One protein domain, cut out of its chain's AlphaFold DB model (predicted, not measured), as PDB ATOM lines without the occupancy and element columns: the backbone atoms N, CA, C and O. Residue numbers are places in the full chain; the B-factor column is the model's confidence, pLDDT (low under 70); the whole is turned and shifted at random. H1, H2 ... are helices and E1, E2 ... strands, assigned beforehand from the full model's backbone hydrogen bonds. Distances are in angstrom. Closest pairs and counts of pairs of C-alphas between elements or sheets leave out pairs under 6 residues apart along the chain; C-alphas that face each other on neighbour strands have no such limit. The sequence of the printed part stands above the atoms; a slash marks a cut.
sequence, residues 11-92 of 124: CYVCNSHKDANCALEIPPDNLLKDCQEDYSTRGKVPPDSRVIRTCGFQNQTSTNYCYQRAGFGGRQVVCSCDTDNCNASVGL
ATOM      1  N   CYS A  11     255.366 262.238 236.152       89.88
ATOM      2  CA  CYS A  11     256.820 262.384 236.181       89.88
ATOM      3  C   CYS A  11     257.355 262.672 234.784       89.88
ATOM      4  O   CYS A  11     256.750 262.302 233.777       89.88
ATOM      5  N   TYR A  12     258.517 263.316 234.708       91.31
ATOM      6  CA  TYR A  12     259.219 263.444 233.438       91.31
ATOM      7  C   TYR A  12     259.729 262.064 233.009       91.31
ATOM      8  O   TYR A  12     260.392 261.380 233.793       91.31
ATOM      9  N   VAL A  13     259.434 261.656 231.775       89.69
ATOM     10  CA  VAL A  13     259.885 260.385 231.192       89.69
ATOM     11  C   VAL A  13     260.711 260.685 229.949       89.69
ATOM     12  O   VAL A  13     260.175 261.015 228.891       89.69
ATOM     13  N   CYS A  14     262.038 260.629 230.078       89.31
ATOM     14  CA  CYS A  14     262.947 261.073 229.025       89.31
ATOM     15  C   CYS A  14     264.372 260.515 229.166       89.31
ATOM     16  O   CYS A  14     264.782 260.002 230.210       89.31
ATOM     17  N   ASN A  15     265.152 260.650 228.091       87.81
ATOM     18  CA  ASN A  15     266.571 260.308 228.050       87.81
ATOM     19  C   ASN A  15     267.337 261.420 227.327       87.81
ATOM     20  O   ASN A  15     267.069 261.677 226.154       87.81
ATOM     21  N   SER A  16     268.304 262.038 228.008       88.25
ATOM     22  CA  SER A  16     269.102 263.153 227.460       88.25
ATOM     23  C   SER A  16     269.951 262.800 226.240       88.25
ATOM     24  O   SER A  16     270.326 263.690 225.488       88.25
ATOM     25  N   HIS A  17     270.183 261.512 225.986       86.12
ATOM     26  CA  HIS A  17     270.802 261.056 224.743       86.12
ATOM     27  C   HIS A  17     269.881 261.236 223.522       86.12
ATOM     28  O   HIS A  17     270.359 261.407 222.407       86.12
ATOM     29  N   LYS A  18     268.556 261.156 223.715       87.44
ATOM     30  CA  LYS A  18     267.559 261.292 222.637       87.44
ATOM     31  C   LYS A  18     266.998 262.706 222.538       87.44
ATOM     32  O   LYS A  18     266.713 263.165 221.440       87.44
ATOM     33  N   ASP A  19     266.815 263.363 223.679       88.81
ATOM     34  CA  ASP A  19     266.276 264.716 223.767       88.81
ATOM     35  C   ASP A  19     267.064 265.512 224.809       88.81
ATOM     36  O   ASP A  19     266.950 265.264 226.013       88.81
ATOM     37  N   ALA A  20     267.850 266.486 224.348       89.88
ATOM     38  CA  ALA A  20     268.676 267.332 225.204       89.88
ATOM     39  C   ALA A  20     267.855 268.141 226.225       89.88
ATOM     40  O   ALA A  20     268.380 268.476 227.288       89.88
ATOM     41  N   ASN A  21     266.558 268.378 225.982       90.56
ATOM     42  CA  ASN A  21     265.671 269.028 226.954       90.56
ATOM     43  C   ASN A  21     265.514 268.197 228.239       90.56
ATOM     44  O   ASN A  21     265.199 268.728 229.301       90.56
ATOM     45  N   CYS A  22     265.815 266.896 228.182       89.56
ATOM     46  CA  CYS A  22     265.896 266.036 229.355       89.56
ATOM     47  C   CYS A  22     267.123 266.326 230.241       89.56
ATOM     48  O   CYS A  22     267.211 265.797 231.338       89.56
ATOM     49  N   ALA A  23     268.098 267.131 229.827       88.56
ATOM     50  CA  ALA A  23     269.190 267.545 230.714       88.56
ATOM     51  C   ALA A  23     268.885 268.853 231.466       88.56
ATOM     52  O   ALA A  23     269.647 269.228 232.354       88.56
ATOM     53  N   LEU A  24     267.780 269.535 231.137       88.94
ATOM     54  CA  LEU A  24     267.389 270.782 231.789       88.94
ATOM     55  C   LEU A  24     267.036 270.561 233.264       88.94
ATOM     56  O   LEU A  24     266.581 269.478 233.665       88.94
ATOM     57  N   GLU A  25     267.233 271.620 234.053       86.88
ATOM     58  CA  GLU A  25     266.856 271.665 235.467       86.88
ATOM     59  C   GLU A  25     265.355 271.402 235.617       86.88
ATOM     60  O   GLU A  25     264.945 270.474 236.314       86.88
ATOM     61  N   ILE A  26     264.561 272.134 234.839       90.31
ATOM     62  CA  ILE A  26     263.121 271.944 234.695       90.31
ATOM     63  C   ILE A  26     262.855 271.547 233.238       90.31
ATOM     64  O   ILE A  26     262.962 272.392 232.345       90.31
ATOM     65  N   PRO A  27     262.569 270.266 232.963       91.56
ATOM     66  CA  PRO A  27     262.216 269.829 231.622       91.56
ATOM     67  C   PRO A  27     260.844 270.375 231.202       91.56
ATOM     68  O   PRO A  27     259.991 270.628 232.053       91.56
ATOM     69  N   PRO A  28     260.598 270.526 229.895       93.62
ATOM     70  CA  PRO A  28     259.303 270.962 229.392       93.62
ATOM     71  C   PRO A  28     258.203 269.911 229.626       93.62
ATOM     72  O   PRO A  28     258.443 268.700 229.602       93.62
ATOM     73  N   ASP A  29     256.967 270.380 229.812       92.94
ATOM     74  CA  ASP A  29     255.812 269.551 230.198       92.94
ATOM     75  C   ASP A  29     255.401 268.512 229.145       92.94
ATOM     76  O   ASP A  29     254.726 267.535 229.461       92.94
ATOM     77  N   ASN A  30     255.845 268.649 227.894       91.44
ATOM     78  CA  ASN A  30     255.638 267.625 226.862       91.44
ATOM     79  C   ASN A  30     256.315 266.281 227.214       91.44
ATOM     80  O   ASN A  30     255.901 265.227 226.710       91.44
ATOM     81  N   LEU A  31     257.326 266.312 228.089       90.31
ATOM     82  CA  LEU A  31     258.009 265.138 228.631       90.31
ATOM     83  C   LEU A  31     257.338 264.577 229.894       90.31
ATOM     84  O   LEU A  31     257.739 263.512 230.360       90.31
ATOM     85  N   LEU A  32     256.329 265.257 230.443       90.56
ATOM     86  CA  LEU A  32     255.571 264.810 231.608       90.56
ATOM     87  C   LEU A  32     254.560 263.726 231.191       90.56
ATOM     88  O   LEU A  32     253.833 263.887 230.205       90.56
ATOM     89  N   LYS A  33     254.535 262.602 231.915       88.50
ATOM     90  CA  LYS A  33     253.645 261.454 231.667       88.50
ATOM     91  C   LYS A  33     253.025 260.962 232.973       88.50
ATOM     92  O   LYS A  33     253.667 261.046 234.019       88.50
ATOM     93  N   ASP A  34     251.804 260.438 232.895       87.38
ATOM     94  CA  ASP A  34     251.135 259.755 234.006       87.38
ATOM     95  C   ASP A  34     251.808 258.399 234.284       87.38
ATOM     96  O   ASP A  34     251.967 257.576 233.384       87.38
ATOM     97  N   CYS A  35     252.189 258.132 235.535       80.81
ATOM     98  CA  CYS A  35     252.875 256.898 235.942       80.81
ATOM     99  C   CYS A  35     251.935 255.687 236.110       80.81
ATOM    100  O   CYS A  35     252.217 254.788 236.900       80.81
ATOM    101  N   GLN A  36     250.799 255.665 235.408       72.06
ATOM    102  CA  GLN A  36     249.785 254.611 235.525       72.06
ATOM    103  C   GLN A  36     250.175 253.329 234.771       72.06
ATOM    104  O   GLN A  36     249.663 252.251 235.069       72.06
ATOM    105  N   GLU A  37     251.094 253.442 233.812       60.72
ATOM    106  CA  GLU A  37     251.636 252.315 233.056       60.72
ATOM    107  C   GLU A  37     252.907 251.760 233.719       60.72
ATOM    108  O   GLU A  37     253.715 252.497 234.293       60.72
ATOM    109  N   ASP A  38     253.100 250.441 233.627       56.06
ATOM    110  CA  ASP A  38     254.275 249.746 234.156       56.06
ATOM    111  C   ASP A  38     255.522 250.076 233.312       56.06
ATOM    112  O   ASP A  38     255.934 249.331 232.422       56.06
ATOM    113  N   TYR A  39     256.149 251.224 233.581       56.62
ATOM    114  CA  TYR A  39     257.405 251.646 232.947       56.62
ATOM    115  C   TYR A  39     258.637 250.922 233.525       56.62
ATOM    116  O   TYR A  39     259.748 251.461 233.536       56.62
ATOM    117  N   SER A  40     258.481 249.668 233.962       49.28
ATOM    118  CA  SER A  40     259.559 248.773 234.405       49.28
ATOM    119  C   SER A  40     260.401 248.254 233.230       49.28
ATOM    120  O   SER A  40     260.715 247.073 233.106       49.28
ATOM    121  N   THR A  41     260.833 249.139 232.336       50.53
ATOM    122  CA  THR A  41     261.892 248.823 231.376       50.53
ATOM    123  C   THR A  41     263.164 249.524 231.815       50.53
ATOM    124  O   THR A  41     263.522 250.609 231.364       50.53
ATOM    125  N   ARG A  42     263.901 248.848 232.706       52.03
ATOM    126  CA  ARG A  42     265.337 249.082 232.909       52.03
ATOM    127  C   ARG A  42     266.070 248.733 231.612       52.03
ATOM    128  O   ARG A  42     266.670 247.670 231.487       52.03
ATOM    129  N   GLY A  43     265.969 249.612 230.620       46.88
ATOM    130  CA  GLY A  43     266.740 249.521 229.393       46.88
ATOM    131  C   GLY A  43     268.223 249.523 229.742       46.88
ATOM    132  O   GLY A  43     268.683 250.330 230.550       46.88
ATOM    133  N   LYS A  44     268.979 248.593 229.160       41.72
ATOM    134  CA  LYS A  44     270.433 248.537 229.300       41.72
ATOM    135  C   LYS A  44     271.005 249.760 228.591       41.72
ATOM    136  O   LYS A  44     270.987 249.874 227.371       41.72
ATOM    137  N   VAL A  45     271.428 250.714 229.393       50.06
ATOM    138  CA  VAL A  45     271.828 252.051 228.983       50.06
ATOM    139  C   VAL A  45     273.364 252.044 228.874       50.06
ATOM    140  O   VAL A  45     274.018 251.816 229.891       50.06
ATOM    141  N   PRO A  46     273.965 252.200 227.668       50.81
ATOM    142  CA  PRO A  46     275.399 252.465 227.504       50.81
ATOM    143  C   PRO A  46     275.964 253.522 228.484       50.81
ATOM    144  O   PRO A  46     275.211 254.396 228.912       50.81
ATOM    145  N   PRO A  47     277.262 253.444 228.838       51.72
ATOM    146  CA  PRO A  47     277.897 254.199 229.929       51.72
ATOM    147  C   PRO A  47     278.253 255.670 229.617       51.72
ATOM    148  O   PRO A  47     279.203 256.208 230.180       51.72
ATOM    149  N   ASP A  48     277.522 256.347 228.736       57.56
ATOM    150  CA  ASP A  48     277.693 257.786 228.511       57.56
ATOM    151  C   ASP A  48     277.087 258.620 229.661       57.56
ATOM    152  O   ASP A  48     276.156 258.187 230.347       57.56
ATOM    153  N   SER A  49     277.625 259.820 229.919       62.66
ATOM    154  CA  SER A  49     277.105 260.733 230.946       62.66
ATOM    155  C   SER A  49     275.739 261.274 230.523       62.66
ATOM    156  O   SER A  49     275.658 262.244 229.769       62.66
ATOM    157  N   ARG A  50     274.656 260.654 230.992       80.19
ATOM    158  CA  ARG A  50     273.294 261.069 230.643       80.19
ATOM    159  C   ARG A  50     272.351 261.088 231.832       80.19
ATOM    160  O   ARG A  50     272.387 260.220 232.700       80.19
ATOM    161  N   VAL A  51     271.459 262.070 231.812       86.06
ATOM    162  CA  VAL A  51     270.268 262.148 232.661       86.06
ATOM    163  C   VAL A  51     269.166 261.292 232.045       86.06
ATOM    164  O   VAL A  51     268.876 261.401 230.847       86.06
ATOM    165  N   ILE A  52     268.564 260.439 232.870       86.75
ATOM    166  CA  ILE A  52     267.431 259.583 232.517       86.75
ATOM    167  C   ILE A  52     266.382 259.763 233.598       86.75
ATOM    168  O   ILE A  52     266.691 259.666 234.785       86.75
ATOM    169  N   ARG A  53     265.148 260.021 233.173       87.94
ATOM    170  CA  ARG A  53     264.002 260.181 234.059       87.94
ATOM    171  C   ARG A  53     262.929 259.183 233.657       87.94
ATOM    172  O   ARG A  53     262.622 259.070 232.473       87.94
ATOM    173  N   THR A  54     262.405 258.436 234.622       86.25
ATOM    174  CA  THR A  54     261.384 257.402 234.409       86.25
ATOM    175  C   THR A  54     260.504 257.277 235.646       86.25
ATOM    176  O   THR A  54     260.983 257.483 236.762       86.25
ATOM    177  N   CYS A  55     259.251 256.871 235.455       86.38
ATOM    178  CA  CYS A  55     258.426 256.346 236.540       86.38
ATOM    179  C   CYS A  55     258.975 254.992 237.009       86.38
ATOM    180  O   CYS A  55     259.602 254.259 236.241       86.38
ATOM    181  N   GLY A  56     258.725 254.636 238.263       80.00
ATOM    182  CA  GLY A  56     259.091 253.328 238.782       80.00
ATOM    183  C   GLY A  56     258.488 253.080 240.151       80.00
ATOM    184  O   GLY A  56     258.120 254.011 240.862       80.00
ATOM    185  N   PHE A  57     258.412 251.807 240.523       75.50
ATOM    186  CA  PHE A  57     257.956 251.394 241.839       75.50
ATOM    187  C   PHE A  57     259.155 251.029 242.717       75.50
ATOM    188  O   PHE A  57     259.990 250.200 242.344       75.50
ATOM    189  N   GLN A  58     259.250 251.648 243.890       65.25
ATOM    190  CA  GLN A  58     260.320 251.404 244.851       65.25
ATOM    191  C   GLN A  58     259.714 250.828 246.139       65.25
ATOM    192  O   GLN A  58     258.992 251.511 246.852       65.25
ATOM    193  N   ASN A  59     260.066 249.585 246.477       62.53
ATOM    194  CA  ASN A  59     259.666 248.901 247.722       62.53
ATOM    195  C   ASN A  59     260.505 249.308 248.954       62.53
ATOM    196  O   ASN A  59     260.634 248.538 249.903       62.53
ATOM    197  N   GLN A  60     261.163 250.466 248.923       58.62
ATOM    198  CA  GLN A  60     262.054 250.901 250.002       58.62
ATOM    199  C   GLN A  60     261.448 252.104 250.714       58.62
ATOM    200  O   GLN A  60     260.902 252.994 250.074       58.62
ATOM    201  N   THR A  61     261.596 252.145 252.035       60.50
ATOM    202  CA  THR A  61     261.093 253.201 252.931       60.50
ATOM    203  C   THR A  61     261.792 254.557 252.771       60.50
ATOM    204  O   THR A  61     261.438 255.506 253.463       60.50
ATOM    205  N   SER A  62     262.774 254.674 251.874       61.69
ATOM    206  CA  SER A  62     263.514 255.908 251.599       61.69
ATOM    207  C   SER A  62     263.079 256.511 250.257       61.69
ATOM    208  O   SER A  62     263.701 256.268 249.219       61.69
ATOM    209  N   THR A  63     261.987 257.276 250.268       70.12
ATOM    210  CA  THR A  63     261.646 258.235 249.205       70.12
ATOM    211  C   THR A  63     262.532 259.481 249.328       70.12
ATOM    212  O   THR A  63     263.078 259.753 250.397       70.12
ATOM    213  N   ASN A  64     262.727 260.228 248.237       74.12
ATOM    214  CA  ASN A  64     263.541 261.455 248.219       74.12
ATOM    215  C   ASN A  64     265.016 261.241 248.608       74.12
ATOM    216  O   ASN A  64     265.665 262.123 249.167       74.12
ATOM    217  N   TYR A  65     265.566 260.062 248.294       79.62
ATOM    218  CA  TYR A  65     266.959 259.714 248.569       79.62
ATOM    219  C   TYR A  65     267.719 259.377 247.284       79.62
ATOM    220  O   TYR A  65     267.234 258.641 246.422       79.62
ATOM    221  N   CYS A  66     268.943 259.898 247.178       83.75
ATOM    222  CA  CYS A  66     269.865 259.617 246.086       83.75
ATOM    223  C   CYS A  66     270.980 258.681 246.556       83.75
ATOM    224  O   CYS A  66     271.684 258.984 247.516       83.75
ATOM    225  N   TYR A  67     271.205 257.582 245.843       80.94
ATOM    226  CA  TYR A  67     272.287 256.642 246.132       80.94
ATOM    227  C   TYR A  67     273.114 256.344 244.895       80.94
ATOM    228  O   TYR A  67     272.659 256.434 243.754       80.94
ATOM    229  N   GLN A  68     274.365 255.976 245.137       81.69
ATOM    230  CA  GLN A  68     275.283 255.583 244.083       81.69
ATOM    231  C   GLN A  68     275.196 254.083 243.862       81.69
ATOM    232  O   GLN A  68     275.291 253.300 244.804       81.69
ATOM    233  N   ARG A  69     275.020 253.678 242.606       76.44
ATOM    234  CA  ARG A  69     275.121 252.277 242.202       76.44
ATOM    235  C   ARG A  69     276.501 252.066 241.588       76.44
ATOM    236  O   ARG A  69     276.842 252.712 240.599       76.44
ATOM    237  N   ALA A  70     277.295 251.178 242.181       71.25
ATOM    238  CA  ALA A  70     278.534 250.713 241.570       71.25
ATOM    239  C   ALA A  70     278.196 249.710 240.453       71.25
ATOM    240  O   ALA A  70     277.440 248.765 240.673       71.25
ATOM    241  N   GLY A  71     278.734 249.923 239.251       66.19
ATOM    242  CA  GLY A  71     278.554 249.038 238.100       66.19
ATOM    243  C   GLY A  71     279.726 249.137 237.121       66.19
ATOM    244  O   GLY A  71     280.467 250.119 237.138       66.19
ATOM    245  N   PHE A  72     279.880 248.122 236.260       57.59
ATOM    246  CA  PHE A  72     281.009 247.891 235.331       57.59
ATOM    247  C   PHE A  72     281.206 248.948 234.211       57.59
ATOM    248  O   PHE A  72     281.788 248.646 233.174       57.59
ATOM    249  N   GLY A  73     280.728 250.183 234.381       59.84
ATOM    250  CA  GLY A  73     280.811 251.231 233.356       59.84
ATOM    251  C   GLY A  73     280.741 252.673 233.864       59.84
ATOM    252  O   GLY A  73     280.599 253.569 233.046       59.84
ATOM    253  N   GLY A  74     280.820 252.929 235.176       65.62
ATOM    254  CA  GLY A  74     280.879 254.295 235.716       65.62
ATOM    255  C   GLY A  74     280.065 254.512 236.993       65.62
ATOM    256  O   GLY A  74     279.289 253.655 237.418       65.62
ATOM    257  N   ARG A  75     280.256 255.682 237.613       72.50
ATOM    258  CA  ARG A  75     279.510 256.131 238.798       72.50
ATOM    259  C   ARG A  75     278.122 256.612 238.366       72.50
ATOM    260  O   ARG A  75     278.011 257.672 237.759       72.50
ATOM    261  N   GLN A  76     277.073 255.861 238.695       77.06
ATOM    262  CA  GLN A  76     275.683 256.283 238.481       77.06
ATOM    263  C   GLN A  76     275.062 256.729 239.805       77.06
ATOM    264  O   GLN A  76     275.224 256.052 240.823       77.06
ATOM    265  N   VAL A  77     274.343 257.851 239.788       81.94
ATOM    266  CA  VAL A  77     273.540 258.342 240.916       81.94
ATOM    267  C   VAL A  77     272.075 258.141 240.559       81.94
ATOM    268  O   VAL A  77     271.635 258.581 239.501       81.94
ATOM    269  N   VAL A  78     271.329 257.465 241.429       83.38
ATOM    270  CA  VAL A  78     269.896 257.211 241.261       83.38
ATOM    271  C   VAL A  78     269.151 257.884 242.400       83.38
ATOM    272  O   VAL A  78     269.466 257.618 243.557       83.38
ATOM    273  N   CYS A  79     268.167 258.717 242.070       85.38
ATOM    274  CA  CYS A  79     267.289 259.406 243.016       85.38
ATOM    275  C   CYS A  79     265.843 258.922 242.846       85.38
ATOM    276  O   CYS A  79     265.429 258.612 241.727       85.38
ATOM    277  N   SER A  80     265.085 258.861 243.939       84.38
ATOM    278  CA  SER A  80     263.647 258.549 243.957       84.38
ATOM    279  C   SER A  80     262.857 259.701 244.571       84.38
ATOM    280  O   SER A  80     263.398 260.434 245.389       84.38
ATOM    281  N   CYS A  81     261.585 259.849 244.211       85.31
ATOM    282  CA  CYS A  81     260.649 260.815 244.789       85.31
ATOM    283  C   CYS A  81     259.204 260.354 244.515       85.31
ATOM    284  O   CYS A  81     259.006 259.403 243.756       85.31
ATOM    285  N   ASP A  82     258.221 260.961 245.178       85.50
ATOM    286  CA  ASP A  82     256.848 260.446 245.290       85.50
ATOM    287  C   ASP A  82     255.741 261.498 245.084       85.50
ATOM    288  O   ASP A  82     254.566 261.201 245.292       85.50
ATOM    289  N   THR A  83     256.089 262.706 244.638       86.62
ATOM    290  CA  THR A  83     255.122 263.758 244.280       86.62
ATOM    291  C   THR A  83     255.109 264.017 242.774       86.62
ATOM    292  O   THR A  83     256.040 263.643 242.061       86.62
ATOM    293  N   ASP A  84     254.069 264.676 242.260       88.56
ATOM    294  CA  ASP A  84     254.048 265.108 240.858       88.56
ATOM    295  C   ASP A  84     255.287 265.948 240.529       88.56
ATOM    296  O   ASP A  84     255.730 266.726 241.367       88.56
ATOM    297  N   ASN A  85     255.848 265.757 239.328       89.12
ATOM    298  CA  ASN A  85     257.005 266.446 238.736       89.12
ATOM    299  C   ASN A  85     258.303 266.485 239.574       89.12
ATOM    300  O   ASN A  85     259.278 267.128 239.179       89.12
ATOM    301  N   CYS A  86     258.367 265.724 240.667       88.75
ATOM    302  CA  CYS A  86     259.465 265.735 241.635       88.75
ATOM    303  C   CYS A  86     260.829 265.335 241.063       88.75
ATOM    304  O   CYS A  86     261.871 265.655 241.633       88.75
ATOM    305  N   ASN A  87     260.831 264.615 239.940       88.94
ATOM    306  CA  ASN A  87     262.041 264.172 239.270       88.94
ATOM    307  C   ASN A  87     262.622 265.232 238.317       88.94
ATOM    308  O   ASN A  87     263.593 264.938 237.613       88.94
ATOM    309  N   ALA A  88     262.079 266.458 238.299       88.12
ATOM    310  CA  ALA A  88     262.817 267.633 237.841       88.12
ATOM    311  C   ALA A  88     264.176 267.690 238.559       88.12
ATOM    312  O   ALA A  88     264.323 267.238 239.693       88.12
ATOM    313  N   SER A  89     265.217 268.163 237.879       72.00
ATOM    314  CA  SER A  89     266.553 268.183 238.471       72.00
ATOM    315  C   SER A  89     266.548 269.118 239.682       72.00
ATOM    316  O   SER A  89     266.492 270.334 239.523       72.00
ATOM    317  N   VAL A  90     266.682 268.562 240.885       59.72
ATOM    318  CA  VAL A  90     267.096 269.310 242.075       59.72
ATOM    319  C   VAL A  90     268.599 269.571 241.972       59.72
ATOM    320  O   VAL A  90     269.424 268.964 242.654       59.72
ATOM    321  N   GLY A  91     268.977 270.442 241.035       54.81
ATOM    322  CA  GLY A  91     270.313 271.020 241.028       54.81
ATOM    323  C   GLY A  91     270.537 271.676 242.387       54.81
ATOM    324  O   GLY A  91     269.620 272.300 242.920       54.81
ATOM    325  N   LEU A  92     271.718 271.484 242.985       53.62
ATOM    326  CA  LEU A  92     272.107 272.182 244.213       53.62
ATOM    327  C   LEU A  92     271.693 273.655 244.085       53.62
ATOM    328  O   LEU A  92     272.257 274.376 243.259       53.62
TER     329      LEU A  92
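Overview. This is residues 11 to 92 of the 124 residues of the protein "Protein quiver" of Glossina brevipalpis (UniProt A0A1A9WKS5). With little regular structure, this is a rounded body of long loops, with one hairpin, E2 and E3, as its largest regular part and a short helix, H1, and a short strand, E1, among the loops. The first residues tie it together in short antiparallel pairings, 11 to 12 with E1 and 14 to 15 with residues 52 to 53. The printed part has 82 residues, in the order H1, E1, E2, E3; the class is mixed, with 19 residues in named elements. It is compact, radius of gyration of the C-alphas 12.6 A, spanning 32 by 32 by 29 A.

Arrangement. H1, residues 20 to 23, is apart from E1, residues 32 to 34, which pairs with no named strand. E2, residues 66 to 71, and E3, residues 74 to 79, form an antiparallel hairpin at 151 degrees, with N 67 and O 78 within hydrogen-bond range at 2.9 A. H1 is apart from both. H1 is too short for an O i to N i+4 pair; its one O i to N i+3 pair is within range.

Along the chain. H1 begins at C-alpha 20 (268.676, 267.332, 225.204) and measures 5.5 A, E1 7.1 A, E2 15.8 A; E3, 16.3 A, ends at C-alpha 79 (267.289, 259.406, 243.016).

Size, cuts and confidence. The C-alphas farthest apart, Asp 29 and Phe 72, are 33.6 A apart. The printed part has no cut. E1 to E2 is a long link of 31 residues. Model pLDDT is under 70 at residues 37 to 49, 58 to 62, 71 to 74 and 90 to 92.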